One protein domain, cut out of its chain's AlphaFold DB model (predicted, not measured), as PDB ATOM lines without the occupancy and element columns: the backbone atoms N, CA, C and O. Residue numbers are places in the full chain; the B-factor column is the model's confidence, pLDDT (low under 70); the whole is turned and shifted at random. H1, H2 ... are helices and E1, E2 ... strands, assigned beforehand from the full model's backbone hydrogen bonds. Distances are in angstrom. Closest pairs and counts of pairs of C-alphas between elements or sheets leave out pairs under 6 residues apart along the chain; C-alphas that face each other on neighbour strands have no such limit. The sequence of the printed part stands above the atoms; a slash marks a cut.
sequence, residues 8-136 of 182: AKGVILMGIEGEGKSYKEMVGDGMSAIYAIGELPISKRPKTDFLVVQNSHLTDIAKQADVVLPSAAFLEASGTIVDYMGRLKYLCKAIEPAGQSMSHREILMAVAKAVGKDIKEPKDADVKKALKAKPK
ATOM      1  N   ALA A   8     245.087 206.913 180.328       73.94
ATOM      2  CA  ALA A   8     244.830 206.144 179.112       73.94
ATOM      3  C   ALA A   8     246.053 205.992 178.199       73.94
ATOM      4  O   ALA A   8     246.272 204.934 177.611       73.94
ATOM      5  N   LYS A   9     246.899 207.025 178.108       75.94
ATOM      6  CA  LYS A   9     248.131 206.943 177.314       75.94
ATOM      7  C   LYS A   9     249.121 205.930 177.891       75.94
ATOM      8  O   LYS A   9     249.748 205.202 177.128       75.94
ATOM      9  N   GLY A  10     249.242 205.868 179.218       79.25
ATOM     10  CA  GLY A  10     250.077 204.879 179.900       79.25
ATOM     11  C   GLY A  10     249.578 203.454 179.663       79.25
ATOM     12  O   GLY A  10     250.369 202.589 179.307       79.25
ATOM     13  N   VAL A  11     248.264 203.235 179.771       79.88
ATOM     14  CA  VAL A  11     247.603 201.940 179.517       79.88
ATOM     15  C   VAL A  11     247.890 201.433 178.098       79.88
ATOM     16  O   VAL A  11     248.356 200.307 177.931       79.88
ATOM     17  N   ILE A  12     247.738 202.296 177.086       77.44
ATOM     18  CA  ILE A  12     248.045 201.955 175.687       77.44
ATOM     19  C   ILE A  12     249.533 201.622 175.497       77.44
ATOM     20  O   ILE A  12     249.869 200.671 174.798       77.44
ATOM     21  N   LEU A  13     250.447 202.379 176.117       75.88
ATOM     22  CA  LEU A  13     251.890 202.103 176.029       75.88
ATOM     23  C   LEU A  13     252.291 200.796 176.723       75.88
ATOM     24  O   LEU A  13     253.265 200.169 176.320       75.88
ATOM     25  N   MET A  14     251.532 200.360 177.729       76.81
ATOM     26  CA  MET A  14     251.697 199.041 178.346       76.81
ATOM     27  C   MET A  14     251.149 197.899 177.473       76.81
ATOM     28  O   MET A  14     251.303 196.739 177.843       76.81
ATOM     29  N   GLY A  15     250.542 198.204 176.319       75.94
ATOM     30  CA  GLY A  15     249.917 197.211 175.445       75.94
ATOM     31  C   GLY A  15     248.603 196.663 175.997       75.94
ATOM     32  O   GLY A  15     248.129 195.634 175.527       75.94
ATOM     33  N   ILE A  16     248.018 197.331 176.997       76.25
ATOM     34  CA  ILE A  16     246.682 197.005 177.490       76.25
ATOM     35  C   ILE A  16     245.698 197.628 176.503       76.25
ATOM     36  O   ILE A  16     245.339 198.805 176.586       76.25
ATOM     37  N   GLU A  17     245.320 196.835 175.512       70.81
ATOM     38  CA  GLU A  17     244.311 197.181 174.526       70.81
ATOM     39  C   GLU A  17     242.978 196.520 174.901       70.81
ATOM     40  O   GLU A  17     242.935 195.521 175.620       70.81
ATOM     41  N   GLY A  18     241.867 197.113 174.460       67.44
ATOM     42  CA  GLY A  18     240.535 196.571 174.716       67.44
ATOM     43  C   GLY A  18     240.275 195.324 173.877       67.44
ATOM     44  O   GLY A  18     239.650 195.421 172.823       67.44
ATOM     45  N   GLU A  19     240.758 194.171 174.332       66.69
ATOM     46  CA  GLU A  19     240.361 192.857 173.827       66.69
ATOM     47  C   GLU A  19     239.207 192.304 174.681       66.69
ATOM     48  O   GLU A  19     239.237 192.368 175.910       66.69
ATOM     49  N   GLY A  20     238.165 191.768 174.038       78.75
ATOM     50  CA  GLY A  20     236.987 191.218 174.721       78.75
ATOM     51  C   GLY A  20     235.797 192.182 174.804       78.75
ATOM     52  O   GLY A  20     235.535 192.941 173.871       78.75
ATOM     53  N   LYS A  21     235.028 192.095 175.897       82.00
ATOM     54  CA  LYS A  21     233.781 192.857 176.090       82.00
ATOM     55  C   LYS A  21     234.071 194.353 176.267       82.00
ATOM     56  O   LYS A  21     235.000 194.739 176.968       82.00
ATOM     57  N   SER A  22     233.261 195.209 175.660       80.50
ATOM     58  CA  SER A  22     233.298 196.659 175.867       80.50
ATOM     59  C   SER A  22     232.885 197.039 177.290       80.50
ATOM     60  O   SER A  22     232.217 196.274 177.978       80.50
ATOM     61  N   TYR A  23     233.199 198.265 177.717       79.19
ATOM     62  CA  TYR A  23     232.773 198.793 179.021       79.19
ATOM     63  C   TYR A  23     231.265 198.623 179.273       79.19
ATOM     64  O   TYR A  23     230.850 198.182 180.342       79.19
ATOM     65  N   LYS A  24     230.433 198.919 178.265       79.56
ATOM     66  CA  LYS A  24     228.973 198.803 178.372       79.56
ATOM     67  C   LYS A  24     228.529 197.353 178.570       79.56
ATOM     68  O   LYS A  24     227.621 197.098 179.354       79.56
ATOM     69  N   GLU A  25     229.181 196.419 177.886       84.56
ATOM     70  CA  GLU A  25     228.933 194.986 178.054       84.56
ATOM     71  C   GLU A  25     229.449 194.502 179.416       84.56
ATOM     72  O   GLU A  25     228.745 193.781 180.106       84.56
ATOM     73  N   MET A  26     230.622 194.948 179.873       85.81
ATOM     74  CA  MET A  26     231.141 194.617 181.208       85.81
ATOM     75  C   MET A  26     230.188 195.052 182.326       85.81
ATOM     76  O   MET A  26     229.915 194.279 183.236       85.81
ATOM     77  N   VAL A  27     229.639 196.264 182.242       84.38
ATOM     78  CA  VAL A  27     228.721 196.797 183.261       84.38
ATOM     79  C   VAL A  27     227.307 196.209 183.140       84.38
ATOM     80  O   VAL A  27     226.609 196.064 184.147       84.38
ATOM     81  N   GLY A  28     226.866 195.893 181.920       82.38
ATOM     82  CA  GLY A  28     225.485 195.503 181.627       82.38
ATOM     83  C   GLY A  28     225.215 193.999 181.562       82.38
ATOM     84  O   GLY A  28     224.093 193.589 181.860       82.38
ATOM     85  N   ASP A  29     226.199 193.189 181.184       73.25
ATOM     86  CA  ASP A  29     225.973 191.859 180.598       73.25
ATOM     87  C   ASP A  29     226.341 190.693 181.532       73.25
ATOM     88  O   ASP A  29     226.724 189.621 181.070       73.25
ATOM     89  N   GLY A  30     226.232 190.899 182.851       80.62
ATOM     90  CA  GLY A  30     226.390 189.841 183.855       80.62
ATOM     91  C   GLY A  30     227.790 189.223 183.854       80.62
ATOM     92  O   GLY A  30     227.991 188.141 183.305       80.62
ATOM     93  N   MET A  31     228.781 189.897 184.445       90.19
ATOM     94  CA  MET A  31     230.115 189.300 184.626       90.19
ATOM     95  C   MET A  31     230.168 188.445 185.889       90.19
ATOM     96  O   MET A  31     229.637 188.841 186.921       90.19
ATOM     97  N   SER A  32     230.903 187.336 185.865       93.50
ATOM     98  CA  SER A  32     231.159 186.565 187.091       93.50
ATOM     99  C   SER A  32     231.987 187.356 188.109       93.50
ATOM    100  O   SER A  32     231.765 187.246 189.308       93.50
ATOM    101  N   ALA A  33     232.918 188.190 187.642       93.62
ATOM    102  CA  ALA A  33     233.645 189.114 188.497       93.62
ATOM    103  C   ALA A  33     234.063 190.383 187.747       93.62
ATOM    104  O   ALA A  33     234.404 190.335 186.562       93.62
ATOM    105  N   ILE A  34     234.097 191.507 188.462       93.50
ATOM    106  CA  ILE A  34     234.663 192.776 187.999       93.50
ATOM    107  C   ILE A  34     235.687 193.255 189.022       93.50
ATOM    108  O   ILE A  34     235.377 193.428 190.199       93.50
ATOM    109  N   TYR A  35     236.907 193.503 188.546       94.44
ATOM    110  CA  TYR A  35     237.960 194.159 189.313       94.44
ATOM    111  C   TYR A  35     238.109 195.596 188.811       94.44
ATOM    112  O   TYR A  35     238.626 195.837 187.720       94.44
ATOM    113  N   ALA A  36     237.654 196.553 189.610       92.19
ATOM    114  CA  ALA A  36     237.704 197.974 189.301       92.19
ATOM    115  C   ALA A  36     238.909 198.644 189.969       92.19
ATOM    116  O   ALA A  36     239.120 198.487 191.171       92.19
ATOM    117  N   ILE A  37     239.682 199.414 189.199       91.50
ATOM    118  CA  ILE A  37     240.818 200.199 189.699       91.50
ATOM    119  C   ILE A  37     240.518 201.681 189.496       91.50
ATOM    120  O   ILE A  37     240.372 202.128 188.359       91.50
ATOM    121  N   GLY A  38     240.490 202.438 190.591       87.75
ATOM    122  CA  GLY A  38     240.185 203.866 190.582       87.75
ATOM    123  C   GLY A  38     238.699 204.153 190.368       87.75
ATOM    124  O   GLY A  38     237.837 203.387 190.802       87.75
ATOM    125  N   GLU A  39     238.407 205.278 189.717       83.19
ATOM    126  CA  GLU A  39     237.034 205.726 189.482       83.19
ATOM    127  C   GLU A  39     236.404 205.065 188.260       83.19
ATOM    128  O   GLU A  39     237.004 204.995 187.184       83.19
ATOM    129  N   LEU A  40     235.148 204.649 188.414       82.31
ATOM    130  CA  LEU A  40     234.305 204.221 187.307       82.31
ATOM    131  C   LEU A  40     233.240 205.288 187.036       82.31
ATOM    132  O   LEU A  40     232.610 205.755 187.986       82.31
ATOM    133  N   PRO A  41     232.966 205.640 185.767       79.75
ATOM    134  CA  PRO A  41     231.902 206.573 185.409       79.75
ATOM    135  C   PRO A  41     230.512 205.904 185.471       79.75
ATOM    136  O   PRO A  41     229.793 205.859 184.473       79.75
ATOM    137  N   ILE A  42     230.153 205.319 186.620       81.19
ATOM    138  CA  ILE A  42     228.840 204.725 186.920       81.19
ATOM    139  C   ILE A  42     228.456 204.988 188.374       81.19
ATOM    140  O   ILE A  42     229.263 204.855 189.288       81.19
ATOM    141  N   SER A  43     227.178 205.285 188.593       76.69
ATOM    142  CA  SER A  43     226.615 205.503 189.930       76.69
ATOM    143  C   SER A  43     226.066 204.229 190.580       76.69
ATOM    144  O   SER A  43     225.905 204.163 191.798       76.69
ATOM    145  N   LYS A  44     225.771 203.199 189.782       86.06
ATOM    146  CA  LYS A  44     225.169 201.943 190.246       86.06
ATOM    147  C   LYS A  44     226.123 200.778 190.058       86.06
ATOM    148  O   LYS A  44     226.847 200.727 189.064       86.06
ATOM    149  N   ARG A  45     226.052 199.819 190.982       89.81
ATOM    150  CA  ARG A  45     226.764 198.547 190.896       89.81
ATOM    151  C   ARG A  45     226.524 197.884 189.526       89.81
ATOM    152  O   ARG A  45     225.364 197.724 189.136       89.81
ATOM    153  N   PRO A  46     227.585 197.497 188.794       90.88
ATOM    154  CA  PRO A  46     227.450 196.736 187.559       90.88
ATOM    155  C   PRO A  46     226.782 195.384 187.826       90.88
ATOM    156  O   PRO A  46     226.863 194.846 188.931       90.88
ATOM    157  N   LYS A  47     226.144 194.802 186.807       90.94
ATOM    158  CA  LYS A  47     225.601 193.444 186.920       90.94
ATOM    159  C   LYS A  47     226.756 192.447 186.972       90.94
ATOM    160  O   LYS A  47     227.302 192.071 185.936       90.94
ATOM    161  N   THR A  48     227.138 192.053 188.182       93.56
ATOM    162  CA  THR A  48     228.201 191.081 188.420       93.56
ATOM    163  C   THR A  48     227.987 190.297 189.707       93.56
ATOM    164  O   THR A  48     227.475 190.853 190.684       93.56
ATOM    165  N   ASP A  49     228.417 189.034 189.707       94.81
ATOM    166  CA  ASP A  49     228.342 188.162 190.883       94.81
ATOM    167  C   ASP A  49     229.356 188.578 191.961       94.81
ATOM    168  O   ASP A  49     229.096 188.389 193.146       94.81
ATOM    169  N   PHE A  50     230.485 189.180 191.561       95.81
ATOM    170  CA  PHE A  50     231.538 189.605 192.481       95.81
ATOM    171  C   PHE A  50     232.222 190.907 192.042       95.81
ATOM    172  O   PHE A  50     232.804 190.993 190.960       95.81
ATOM    173  N   LEU A  51     232.191 191.932 192.890       95.38
ATOM    174  CA  LEU A  51     232.769 193.248 192.632       95.38
ATOM    175  C   LEU A  51     233.898 193.553 193.620       95.38
ATOM    176  O   LEU A  51     233.662 193.731 194.817       95.38
ATOM    177  N   VAL A  52     235.108 193.706 193.085       96.69
ATOM    178  CA  VAL A  52     236.278 194.212 193.810       96.69
ATOM    179  C   VAL A  52     236.534 195.650 193.383       96.69
ATOM    180  O   VAL A  52     236.678 195.922 192.190       96.69
ATOM    181  N   VAL A  53     236.622 196.570 194.342       95.81
ATOM    182  CA  VAL A  53     236.978 197.969 194.083       95.81
ATOM    183  C   VAL A  53     238.284 198.307 194.782       95.81
ATOM    184  O   VAL A  53     238.380 198.283 196.007       95.81
ATOM    185  N   GLN A  54     239.290 198.654 193.988       95.88
ATOM    186  CA  GLN A  54     240.573 199.147 194.455       95.88
ATOM    187  C   GLN A  54     240.630 200.664 194.285       95.88
ATOM    188  O   GLN A  54     240.824 201.161 193.172       95.88
ATOM    189  N   ASN A  55     240.460 201.398 195.382       92.94
ATOM    190  CA  ASN A  55     240.416 202.856 195.353       92.94
ATOM    191  C   ASN A  55     240.995 203.471 196.635       92.94
ATOM    192  O   ASN A  55     241.072 202.824 197.678       92.94
ATOM    193  N   SER A  56     241.414 204.730 196.534       91.06
ATOM    194  CA  SER A  56     241.961 205.523 197.639       91.06
ATOM    195  C   SER A  56     240.889 206.142 198.524       91.06
ATOM    196  O   SER A  56     241.141 206.427 199.689       91.06
ATOM    197  N   HIS A  57     239.681 206.320 197.988       89.38
ATOM    198  CA  HIS A  57     238.548 206.883 198.712       89.38
ATOM    199  C   HIS A  57     237.352 205.934 198.656       89.38
ATOM    200  O   HIS A  57     237.186 205.149 197.718       89.38
ATOM    201  N   LEU A  58     236.480 206.043 199.658       88.50
ATOM    202  CA  LEU A  58     235.231 205.292 199.725       88.50
ATOM    203  C   LEU A  58     234.161 205.943 198.829       88.50
ATOM    204  O   LEU A  58     233.243 206.613 199.305       88.50
ATOM    205  N   THR A  59     234.302 205.767 197.517       87.00
ATOM    206  CA  THR A  59     233.349 206.285 196.527       87.00
ATOM    207  C   THR A  59     232.053 205.481 196.485       87.00
ATOM    208  O   THR A  59     231.944 204.413 197.087       87.00
ATOM    209  N   ASP A  60     231.036 205.984 195.784       87.56
ATOM    210  CA  ASP A  60     229.715 205.344 195.766       87.56
ATOM    211  C   ASP A  60     229.744 203.931 195.185       87.56
ATOM    212  O   ASP A  60     228.985 203.070 195.630       87.56
ATOM    213  N   ILE A  61     230.660 203.661 194.251       89.50
ATOM    214  CA  ILE A  61     230.876 202.306 193.753       89.50
ATOM    215  C   ILE A  61     231.614 201.427 194.769       89.50
ATOM    216  O   ILE A  61     231.271 200.258 194.917       89.50
ATOM    217  N   ALA A  62     232.570 201.985 195.522       91.31
ATOM    218  CA  ALA A  62     233.286 201.262 196.573       91.31
ATOM    219  C   ALA A  62     232.341 200.842 197.709       91.31
ATOM    220  O   ALA A  62     232.427 199.718 198.189       91.31
ATOM    221  N   LYS A  63     231.374 201.695 198.080       91.56
ATOM    222  CA  LYS A  63     230.319 201.359 199.058       91.56
ATOM    223  C   LYS A  63     229.436 200.191 198.612       91.56
ATOM    224  O   LYS A  63     228.828 199.535 199.448       91.56
ATOM    225  N   GLN A  64     229.326 199.971 197.304       93.44
ATOM    226  CA  GLN A  64     228.524 198.902 196.713       93.44
ATOM    227  C   GLN A  64     229.348 197.642 196.404       93.44
ATOM    228  O   GLN A  64     228.777 196.683 195.888       93.44
ATOM    229  N   ALA A  65     230.660 197.631 196.655       95.56
ATOM    230  CA  ALA A  65     231.546 196.508 196.352       95.56
ATOM    231  C   ALA A  65     231.436 195.382 197.388       95.56
ATOM    232  O   ALA A  65     231.114 195.630 198.547       95.56
ATOM    233  N   ASP A  66     231.750 194.148 196.984       96.81
ATOM    234  CA  ASP A  66     231.863 193.027 197.931       96.81
ATOM    235  C   ASP A  66     233.194 193.078 198.680       96.81
ATOM    236  O   ASP A  66     233.281 192.707 199.848       96.81
ATOM    237  N   VAL A  67     234.241 193.549 197.997       96.38
ATOM    238  CA  VAL A  67     235.572 193.744 198.567       96.38
ATOM    239  C   VAL A  67     236.097 195.114 198.171       96.38
ATOM    240  O   VAL A  67     236.134 195.466 196.991       96.38
ATOM    241  N   VAL A  68     236.561 195.864 199.168       95.88
ATOM    242  CA  VAL A  68     237.266 197.132 198.972       95.88
ATOM    243  C   VAL A  68     238.737 196.941 199.315       95.88
ATOM    244  O   VAL A  68     239.075 196.485 200.406       95.88
ATOM    245  N   LEU A  69     239.614 197.295 198.376       96.69
ATOM    246  CA  LEU A  69     241.064 197.250 198.532       96.69
ATOM    247  C   LEU A  69     241.605 198.689 198.607       96.69
ATOM    248  O   LEU A  69     241.683 199.357 197.570       96.69
ATOM    249  N   PRO A  70     241.957 199.191 199.805       95.12
ATOM    250  CA  PRO A  70     242.370 200.578 199.981       95.12
ATOM    251  C   PRO A  70     243.725 200.830 199.314       95.12
ATOM    252  O   PRO A  70     244.742 200.250 199.702       95.12
ATOM    253  N   SER A  71     243.740 201.690 198.296       95.19
ATOM    254  CA  SER A  71     244.959 202.066 197.579       95.19
ATOM    255  C   SER A  71     245.513 203.407 198.040       95.19
ATOM    256  O   SER A  71     244.759 204.351 198.240       95.19
ATOM    257  N   ALA A  72     246.833 203.529 198.109       93.81
ATOM    258  CA  ALA A  72     247.506 204.798 198.353       93.81
ATOM    259  C   ALA A  72     247.146 205.834 197.271       93.81
ATOM    260  O   ALA A  72     247.071 205.508 196.079       93.81
ATOM    261  N   ALA A  73     246.938 207.086 197.678       89.44
ATOM    262  CA  ALA A  73     246.715 208.195 196.757       89.44
ATOM    263  C   ALA A  73     247.988 208.524 195.952       89.44
ATOM    264  O   ALA A  73     249.100 208.118 196.292       89.44
ATOM    265  N   PHE A  74     247.858 209.311 194.880       84.38
ATOM    266  CA  PHE A  74     248.990 209.583 193.983       84.38
ATOM    267  C   PHE A  74     250.171 210.311 194.663       84.38
ATOM    268  O   PHE A  74     251.300 210.180 194.209       84.38
ATOM    269  N   LEU A  75     249.945 211.054 195.751       89.00
ATOM    270  CA  LEU A  75     251.017 211.699 196.530       89.00
ATOM    271  C   LEU A  75     251.660 210.768 197.570       89.00
ATOM    272  O   LEU A  75     252.706 211.100 198.127       89.00
ATOM    273  N   GLU A  76     251.046 209.618 197.827       92.88
ATOM    274  CA  GLU A  76     251.440 208.659 198.861       92.88
ATOM    275  C   GLU A  76     252.294 207.510 198.309       92.88
ATOM    276  O   GLU A  76     252.893 206.746 199.066       92.88
ATOM    277  N   ALA A  77     252.375 207.376 196.984       91.44
ATOM    278  CA  ALA A  77     253.082 206.288 196.325       91.44
ATOM    279  C   ALA A  77     254.161 206.800 195.365       91.44
ATOM    280  O   ALA A  77     253.948 207.722 194.578       91.44
ATOM    281  N   SER A  78     255.315 206.136 195.387       91.19
ATOM    282  CA  SER A  78     256.355 206.331 194.378       91.19
ATOM    283  C   SER A  78     256.080 205.470 193.147       91.19
ATOM    284  O   SER A  78     255.652 204.317 193.246       91.19
ATOM    285  N   GLY A  79     256.387 206.001 191.968       88.44
ATOM    286  CA  GLY A  79     256.195 205.274 190.722       88.44
ATOM    287  C   GLY A  79     256.559 206.095 189.500       88.44
ATOM    288  O   GLY A  79     257.397 206.994 189.548       88.44
ATOM    289  N   THR A  80     255.917 205.780 188.383       87.00
ATOM    290  CA  THR A  80     256.129 206.488 187.125       87.00
ATOM    291  C   THR A  80     254.808 206.816 186.462       87.00
ATOM    292  O   THR A  80     253.917 205.972 186.413       87.00
ATOM    293  N   ILE A  81     254.714 208.008 185.887       86.75
ATOM    294  CA  ILE A  81     253.571 208.456 185.094       86.75
ATOM    295  C   ILE A  81     254.032 208.803 183.681       86.75
ATOM    296  O   ILE A  81     255.187 209.179 183.465       86.75
ATOM    297  N   VAL A  82     253.130 208.689 182.713       83.44
ATOM    298  CA  VAL A  82     253.382 209.129 181.340       83.44
ATOM    299  C   VAL A  82     252.538 210.358 181.063       83.44
ATOM    300  O   VAL A  82     251.318 210.311 181.191       83.44
ATOM    301  N   ASP A  83     253.181 211.455 180.674       81.94
ATOM    302  CA  ASP A  83     252.460 212.680 180.337       81.94
ATOM    303  C   ASP A  83     251.771 212.602 178.962       81.94
ATOM    304  O   ASP A  83     251.993 211.690 178.160       81.94
ATOM    305  N   TYR A  84     250.970 213.616 178.637       74.81
ATOM    306  CA  TYR A  84     250.291 213.715 177.341       74.81
ATOM    307  C   TYR A  84     251.242 213.716 176.138       74.81
ATOM    308  O   TYR A  84     250.862 213.268 175.053       74.81
ATOM    309  N   MET A  85     252.496 214.140 176.314       77.50
ATOM    310  CA  MET A  85     253.536 214.093 175.281       77.50
ATOM    311  C   MET A  85     254.194 212.710 175.172       77.50
ATOM    312  O   MET A  85     254.856 212.425 174.182       77.50
ATOM    313  N   GLY A  86     253.911 211.787 176.096       76.69
ATOM    314  CA  GLY A  86     254.444 210.423 176.098       76.69
ATOM    315  C   GLY A  86     255.767 210.307 176.846       76.69
ATOM    316  O   GLY A  86     256.477 209.319 176.682       76.69
ATOM    317  N   ARG A  87     256.127 211.319 177.638       81.88
ATOM    318  CA  ARG A  87     257.365 211.331 178.414       81.88
ATOM    319  C   ARG A  87     257.125 210.646 179.749       81.88
ATOM    320  O   ARG A  87     256.167 210.974 180.450       81.88
ATOM    321  N   LEU A  88     258.033 209.745 180.112       84.56
ATOM    322  CA  LEU A  88     258.068 209.162 181.447       84.56
ATOM    323  C   LEU A  88     258.494 210.221 182.462       84.56
ATOM    324  O   LEU A  88     259.501 210.910 182.272       84.56
ATOM    325  N   LYS A  89     257.746 210.319 183.550       87.81
ATOM    326  CA  LYS A  89     258.075 211.117 184.725       87.81
ATOM    327  C   LYS A  89     258.094 210.199 185.934       87.81
ATOM    328  O   LYS A  89     257.246 209.319 186.051       87.81
ATOM    329  N   TYR A  90     259.055 210.418 186.819       88.50
ATOM    330  CA  TYR A  90     259.064 209.758 188.114       88.50
ATOM    331  C   TYR A  90     258.167 210.536 189.067       88.50
ATOM    332  O   TYR A  90     258.215 211.766 189.112       88.50
ATOM    333  N   LEU A  91     257.340 209.797 189.788       88.81
ATOM    334  CA  LEU A  91     256.510 210.294 190.866       88.81
ATOM    335  C   LEU A  91     257.192 209.893 192.169       88.81
ATOM    336  O   LEU A  91     257.428 208.707 192.406       88.81
ATOM    337  N   CYS A  92     257.542 210.885 192.977       91.00
ATOM    338  CA  CYS A  92     258.113 210.664 194.294       91.00
ATOM    339  C   CYS A  92     256.999 210.738 195.330       91.00
ATOM    340  O   CYS A  92     256.195 211.672 195.301       91.00
ATOM    341  N   LYS A  93     256.999 209.789 196.264       93.88
ATOM    342  CA  LYS A  93     256.170 209.858 197.462       93.88
ATOM    343  C   LYS A  93     256.439 211.170 198.211       93.88
ATOM    344  O   LYS A  93     257.585 211.455 198.556       93.88
ATOM    345  N   ALA A  94     255.386 211.948 198.441       94.19
ATOM    346  CA  ALA A  94     255.434 213.209 199.179       94.19
ATOM    347  C   ALA A  94     255.010 213.035 200.646       94.19
ATOM    348  O   ALA A  94     255.522 213.731 201.518       94.19
ATOM    349  N   ILE A  95     254.090 212.105 200.909       93.94
ATOM    350  CA  ILE A  95     253.569 211.772 202.241       93.94
ATOM    351  C   ILE A  95     253.444 210.251 202.392       93.94
ATOM    352  O   ILE A  95     253.447 209.533 201.400       93.94
ATOM    353  N   GLU A  96     253.357 209.745 203.619       94.19
ATOM    354  CA  GLU A  96     253.139 208.310 203.845       94.19
ATOM    355  C   GLU A  96     251.693 207.895 203.517       94.19
ATOM    356  O   GLU A  96     250.779 208.688 203.762       94.19
ATOM    357  N   PRO A  97     251.461 206.669 202.999       93.25
ATOM    358  CA  PRO A  97     250.117 206.139 202.801       93.25
ATOM    359  C   PRO A  97     249.285 206.155 204.080       93.25
ATOM    360  O   PRO A  97     249.770 205.833 205.167       93.25
ATOM    361  N   ALA A  98     248.005 206.493 203.946       88.94
ATOM    362  CA  ALA A  98     247.096 206.510 205.080       88.94
ATOM    363  C   ALA A  98     246.753 205.085 205.555       88.94
ATOM    364  O   ALA A  98     246.271 204.252 204.785       88.94
ATOM    365  N   GLY A  99     246.927 204.823 206.853       91.69
ATOM    366  CA  GLY A  99     246.502 203.574 207.489       91.69
ATOM    367  C   GLY A  99     247.186 202.334 206.904       91.69
ATOM    368  O   GLY A  99     248.403 202.205 206.966       91.69
ATOM    369  N   GLN A 100     246.388 201.405 206.373       91.31
ATOM    370  CA  GLN A 100     246.858 200.157 205.750       91.31
ATOM    371  C   GLN A 100     246.847 200.222 204.214       91.31
ATOM    372  O   GLN A 100     246.940 199.190 203.549       91.31
ATOM    373  N   SER A 101     246.696 201.422 203.647       94.06
ATOM    374  CA  SER A 101     246.679 201.614 202.202       94.06
ATOM    375  C   SER A 101     248.013 201.215 201.582       94.06
ATOM    376  O   SER A 101     249.083 201.558 202.081       94.06
ATOM    377  N   MET A 102     247.939 200.513 200.457       94.31
ATOM    378  CA  MET A 102     249.104 200.051 199.703       94.31
ATOM    379  C   MET A 102     249.105 200.668 198.307       94.31
ATOM    380  O   MET A 102     248.056 201.033 197.772       94.31
ATOM    381  N   SER A 103     250.265 200.783 197.667       92.94
ATOM    382  CA  SER A 103     250.314 201.235 196.275       92.94
ATOM    383  C   SER A 103     249.539 200.284 195.361       92.94
ATOM    384  O   SER A 103     249.392 199.090 195.644       92.94
ATOM    385  N   HIS A 104     249.076 200.783 194.209       92.44
ATOM    386  CA  HIS A 104     248.306 199.943 193.295       92.44
ATOM    387  C   HIS A 104     249.042 198.661 192.877       92.44
ATOM    388  O   HIS A 104     248.421 197.608 192.732       92.44
ATOM    389  N   ARG A 105     250.370 198.755 192.728       90.19
ATOM    390  CA  ARG A 105     251.252 197.635 192.395       90.19
ATOM    391  C   ARG A 105     251.284 196.589 193.507       90.19
ATOM    392  O   ARG A 105     251.114 195.410 193.219       90.19
ATOM    393  N   GLU A 106     251.492 197.008 194.751       92.56
ATOM    394  CA  GLU A 106     251.558 196.105 195.908       92.56
ATOM    395  C   GLU A 106     250.253 195.333 196.094       92.56
ATOM    396  O   GLU A 106     250.290 194.121 196.291       92.56
ATOM    397  N   ILE A 107     249.109 196.003 195.927       95.12
ATOM    398  CA  ILE A 107     247.792 195.358 195.995       95.12
ATOM    399  C   ILE A 107     247.662 194.284 194.916       95.12
ATOM    400  O   ILE A 107     247.294 193.154 195.222       95.12
ATOM    401  N   LEU A 108     248.008 194.594 193.662       93.00
ATOM    402  CA  LEU A 108     247.934 193.618 192.572       93.00
ATOM    403  C   LEU A 108     248.868 192.422 192.798       93.00
ATOM    404  O   LEU A 108     248.475 191.287 192.534       93.00
ATOM    405  N   MET A 109     250.075 192.647 193.326       93.12
ATOM    406  CA  MET A 109     250.994 191.561 193.690       93.12
ATOM    407  C   MET A 109     250.436 190.700 194.832       93.12
ATOM    408  O   MET A 109     250.517 189.474 194.773       93.12
ATOM    409  N   ALA A 110     249.833 191.319 195.851       94.00
ATOM    410  CA  ALA A 110     249.208 190.611 196.963       94.00
ATOM    411  C   ALA A 110     248.007 189.771 196.502       94.00
ATOM    412  O   ALA A 110     247.897 188.602 196.875       94.00
ATOM    413  N   VAL A 111     247.155 190.329 195.636       94.94
ATOM    414  CA  VAL A 111     246.026 189.615 195.023       94.94
ATOM    415  C   VAL A 111     246.527 188.447 194.178       94.94
ATOM    416  O   VAL A 111     246.035 187.334 194.341       94.94
ATOM    417  N   ALA A 112     247.533 188.662 193.325       94.50
ATOM    418  CA  ALA A 112     248.126 187.603 192.511       94.50
ATOM    419  C   ALA A 112     248.630 186.439 193.374       94.50
ATOM    420  O   ALA A 112     248.282 185.283 193.123       94.50
ATOM    421  N   LYS A 113     249.365 186.751 194.446       94.38
ATOM    422  CA  LYS A 113     249.838 185.759 195.413       94.38
ATOM    423  C   LYS A 113     248.679 185.012 196.077       94.38
ATOM    424  O   LYS A 113     248.745 183.791 196.199       94.38
ATOM    425  N   ALA A 114     247.617 185.716 196.470       93.44
ATOM    426  CA  ALA A 114     246.436 185.118 197.094       93.44
ATOM    427  C   ALA A 114     245.695 184.144 196.160       93.44
ATOM    428  O   ALA A 114     245.184 183.129 196.627       93.44
ATOM    429  N   VAL A 115     245.692 184.397 194.845       94.06
ATOM    430  CA  VAL A 115     245.113 183.486 193.837       94.06
ATOM    431  C   VAL A 115     246.108 182.441 193.307       94.06
ATOM    432  O   VAL A 115     245.848 181.785 192.299       94.06
ATOM    433  N   GLY A 116     247.264 182.277 193.962       95.06
ATOM    434  CA  GLY A 116     248.267 181.268 193.606       95.06
ATOM    435  C   GLY A 116     249.062 181.583 192.335       95.06
ATOM    436  O   GLY A 116     249.583 180.672 191.689       95.06
ATOM    437  N   LYS A 117     249.149 182.858 191.940       93.75
ATOM    438  CA  LYS A 117     249.983 183.327 190.827       93.75
ATOM    439  C   LYS A 117     251.235 184.006 191.361       93.75
ATOM    440  O   LYS A 117     251.158 184.975 192.111       93.75
ATOM    441  N   ASP A 118     252.389 183.522 190.921       87.75
ATOM    442  CA  ASP A 118     253.667 184.168 191.199       87.75
ATOM    443  C   ASP A 118     253.984 185.173 190.084       87.75
ATOM    444  O   ASP A 118     254.277 184.797 188.944       87.75
ATOM    445  N   ILE A 119     253.850 186.462 190.397       88.56
ATOM    446  CA  ILE A 119     254.158 187.563 189.482       88.56
ATOM    447  C   ILE A 119     255.416 188.252 189.990       88.56
ATOM    448  O   ILE A 119     255.486 188.687 191.137       88.56
ATOM    449  N   LYS A 120     256.410 188.382 189.110       87.38
ATOM    450  CA  LYS A 120     257.649 189.092 189.429       87.38
ATOM    451  C   LYS A 120     257.386 190.585 189.533       87.38
ATOM    452  O   LYS A 120     256.718 191.158 188.671       87.38
ATOM    453  N   GLU A 121     257.974 191.215 190.544       84.19
ATOM    454  CA  GLU A 121     257.901 192.662 190.678       84.19
ATOM    455  C   GLU A 121     258.568 193.345 189.464       84.19
ATOM    456  O   GLU A 121     259.694 192.978 189.094       84.19
ATOM    457  N   PRO A 122     257.888 194.305 188.811       82.31
ATOM    458  CA  PRO A 122     258.440 195.011 187.663       82.31
ATOM    459  C   PRO A 122     259.633 195.879 188.070       82.31
ATOM    460  O   PRO A 122     259.583 196.618 189.053       82.31
ATOM    461  N   LYS A 123     260.696 195.834 187.269       85.56
ATOM    462  CA  LYS A 123     261.885 196.680 187.423       85.56
ATOM    463  C   LYS A 123     261.774 197.919 186.538       85.56
ATOM    464  O   LYS A 123     261.092 197.914 185.515       85.56
ATOM    465  N   ASP A 124     262.563 198.951 186.832       81.88
ATOM    466  CA  ASP A 124     262.665 200.151 185.982       81.88
ATOM    467  C   ASP A 124     262.988 199.830 184.514       81.88
ATOM    468  O   ASP A 124     262.572 200.539 183.594       81.88
ATOM    469  N   ALA A 125     263.743 198.754 184.275       83.81
ATOM    470  CA  ALA A 125     264.038 198.265 182.934       83.81
ATOM    471  C   ALA A 125     262.773 197.810 182.185       83.81
ATOM    472  O   ALA A 125     262.655 198.074 180.987       83.81
ATOM    473  N   ASP A 126     261.821 197.188 182.882       82.69
ATOM    474  CA  ASP A 126     260.549 196.731 182.320       82.69
ATOM    475  C   ASP A 126     259.660 197.925 181.955       82.69
ATOM    476  O   ASP A 126     259.124 197.982 180.846       82.69
ATOM    477  N   VAL A 127     259.612 198.948 182.817       80.44
ATOM    478  CA  VAL A 127     258.907 200.213 182.539       80.44
ATOM    479  C   VAL A 127     259.504 200.911 181.312       80.44
ATOM    480  O   VAL A 127     258.787 201.299 180.389       80.44
ATOM    481  N   LYS A 128     260.837 201.020 181.238       81.38
ATOM    482  CA  LYS A 128     261.531 201.600 180.074       81.38
ATOM    483  C   LYS A 128     261.301 200.796 178.795       81.38
ATOM    484  O   LYS A 128     261.255 201.384 177.715       81.38
ATOM    485  N   LYS A 129     261.176 199.470 178.892       81.31
ATOM    486  CA  LYS A 129     260.862 198.600 177.754       81.31
ATOM    487  C   LYS A 129     259.434 198.831 177.260       81.31
ATOM    488  O   LYS A 129     259.261 198.965 176.051       81.31
ATOM    489  N   ALA A 130     258.458 198.952 178.161       75.31
ATOM    490  CA  ALA A 130     257.071 199.260 177.805       75.31
ATOM    491  C   ALA A 130     256.964 200.580 177.017       75.31
ATOM    492  O   ALA A 130     256.316 200.629 175.982       75.31
ATOM    493  N   LEU A 131     257.713 201.621 177.395       73.81
ATOM    494  CA  LEU A 131     257.730 202.895 176.651       73.81
ATOM    495  C   LEU A 131     258.315 202.810 175.240       73.81
ATOM    496  O   LEU A 131     258.015 203.651 174.394       73.81
ATOM    497  N   LYS A 132     259.206 201.845 174.994       72.25
ATOM    498  CA  LYS A 132     259.788 201.613 173.666       72.25
ATOM    499  C   LYS A 132     258.848 200.832 172.761       72.25
ATOM    500  O   LYS A 132     259.098 200.785 171.554       72.25
ATOM    501  N   ALA A 133     257.797 200.222 173.313       66.62
ATOM    502  CA  ALA A 133     256.730 199.687 172.493       66.62
ATOM    503  C   ALA A 133     256.172 200.850 171.668       66.62
ATOM    504  O   ALA A 133     255.757 201.876 172.202       66.62
ATOM    505  N   LYS A 134     256.235 200.721 170.343       61.19
ATOM    506  CA  LYS A 134     255.521 201.605 169.428       61.19
ATOM    507  C   LYS A 134     254.171 200.942 169.185       61.19
ATOM    508  O   LYS A 134     254.099 200.104 168.280       61.19
ATOM    509  N   PRO A 135     253.123 201.237 169.979       61.94
ATOM    510  CA  PRO A 135     251.798 200.744 169.648       61.94
ATOM    511  C   PRO A 135     251.475 201.197 168.222       61.94
ATOM    512  O   PRO A 135     251.794 202.330 167.836       61.94
ATOM    513  N   LYS A 136     250.883 200.315 167.408       55.50
ATOM    514  CA  LYS A 136     250.380 200.670 166.072       55.50
ATOM    515  C   LYS A 136     249.147 201.561 166.241       55.50
ATOM    516  O   LYS A 136     248.022 201.162 165.960       55.50
TER     517      LYS A 136
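AT A GLANCE: This is residues 8 to 136 of the 182 residues of the protein "Molybdopterin-dependent oxidoreductase" of Nitrospirae bacterium (UniProt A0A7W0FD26). The domain has two small lobes, one built on a three-strand parallel sheet, E1, E2 and E3, with H3 and H4 grazing it and H2 by E1, the other a hairpin of E4 and E5 with H1 and H5 beside it. The sheet stands apart from E4, E5, H1 and H5, and the stretches between H1 and H2, E3 and E4, E5 and H4, and H4 and H5 run between the lobes. The printed part has 129 residues with five named helices and five named strands, in the order H1 H2 E1 E2 H3 E3 E4 E5 H4 H5; the class is mixed, helices and strands, with under half of the residues, 57, in named elements. The whole is compact, with a radius of gyration of the C-alphas of 15.9 A and a rounded outline of 40 by 38 by 32 A.

IN THESE COORDINATES: The larger sheet has E1, residues 34 to 37, E2, residues 51 to 55 and 12.6 A long, and E3, residues 67 to 70. C-alpha 51, where E2 begins, is at (232.769, 193.248, 192.632). H2 is residues 23 to 28, H3 residues 60 to 63, and H4, the longest helix, residues 104 to 114, 15.4 A. E4 is residues 79 to 82, 10.5 A, and E5 residues 88 to 91. H1, residues 8 to 13, begins at C-alpha 8 (244.830, 206.144, 179.112); H5, residues 124 to 132, 12.7 A, ends at C-alpha 132 (259.788, 201.613, 173.666).

HOW THE PARTS SIT: E1 and E2 are parallel at 4 degrees, with N 36 and O 52 2.8 A apart, within hydrogen-bond range. E2 and E3 are parallel at 11 degrees, with N 69 and O 53 at 2.8 A. E2, H3 and E3 form a strand-helix-strand unit, two parallel neighbour strands with a helix between them in the chain, and its crossover is right-handed. H3 only grazes the sheet with residues 61 to 63; its closest C-alphas to E2 are Ala 62 and Val 53, 5.5 A. H4 only grazes it with residues 104 to 111; its closest C-alphas to E3 are Ile 107 and Leu 69, 7.4 A. H2 is not on the sheet; its closest C-alphas to E1 are Met 26 and Ile 34, 7.9 A. E4 and E5 are an antiparallel hairpin at 143 degrees, with N 89 and O 81 at 2.8 A. The closest C-alphas of H1 and E4 are Gly 10 and Val 82, 5.6 A. H1 and H5 are close but not clearly touching, about perpendicular at 86 degrees, with C-alphas 13 and 131 closest at 5.9 A. H5 and E4 are near each other; the closest C-alphas of H5 and E5 are Leu 131 and Leu 88, 7.9 A. In H1, H2, H4 and H5 every O i to N i+4 pair is within hydrogen-bond range; H3 is too short for one.

THE WHOLE: The C-alphas farthest apart are those of Gly 99 and Lys 136, 41.7 A. The printed part has no cut. The links E1 to E2 and E5 to H4 are long. The mean pLDDT of the printed part is 86.4, and residues 18 to 19 and 133 to 136 are under 70.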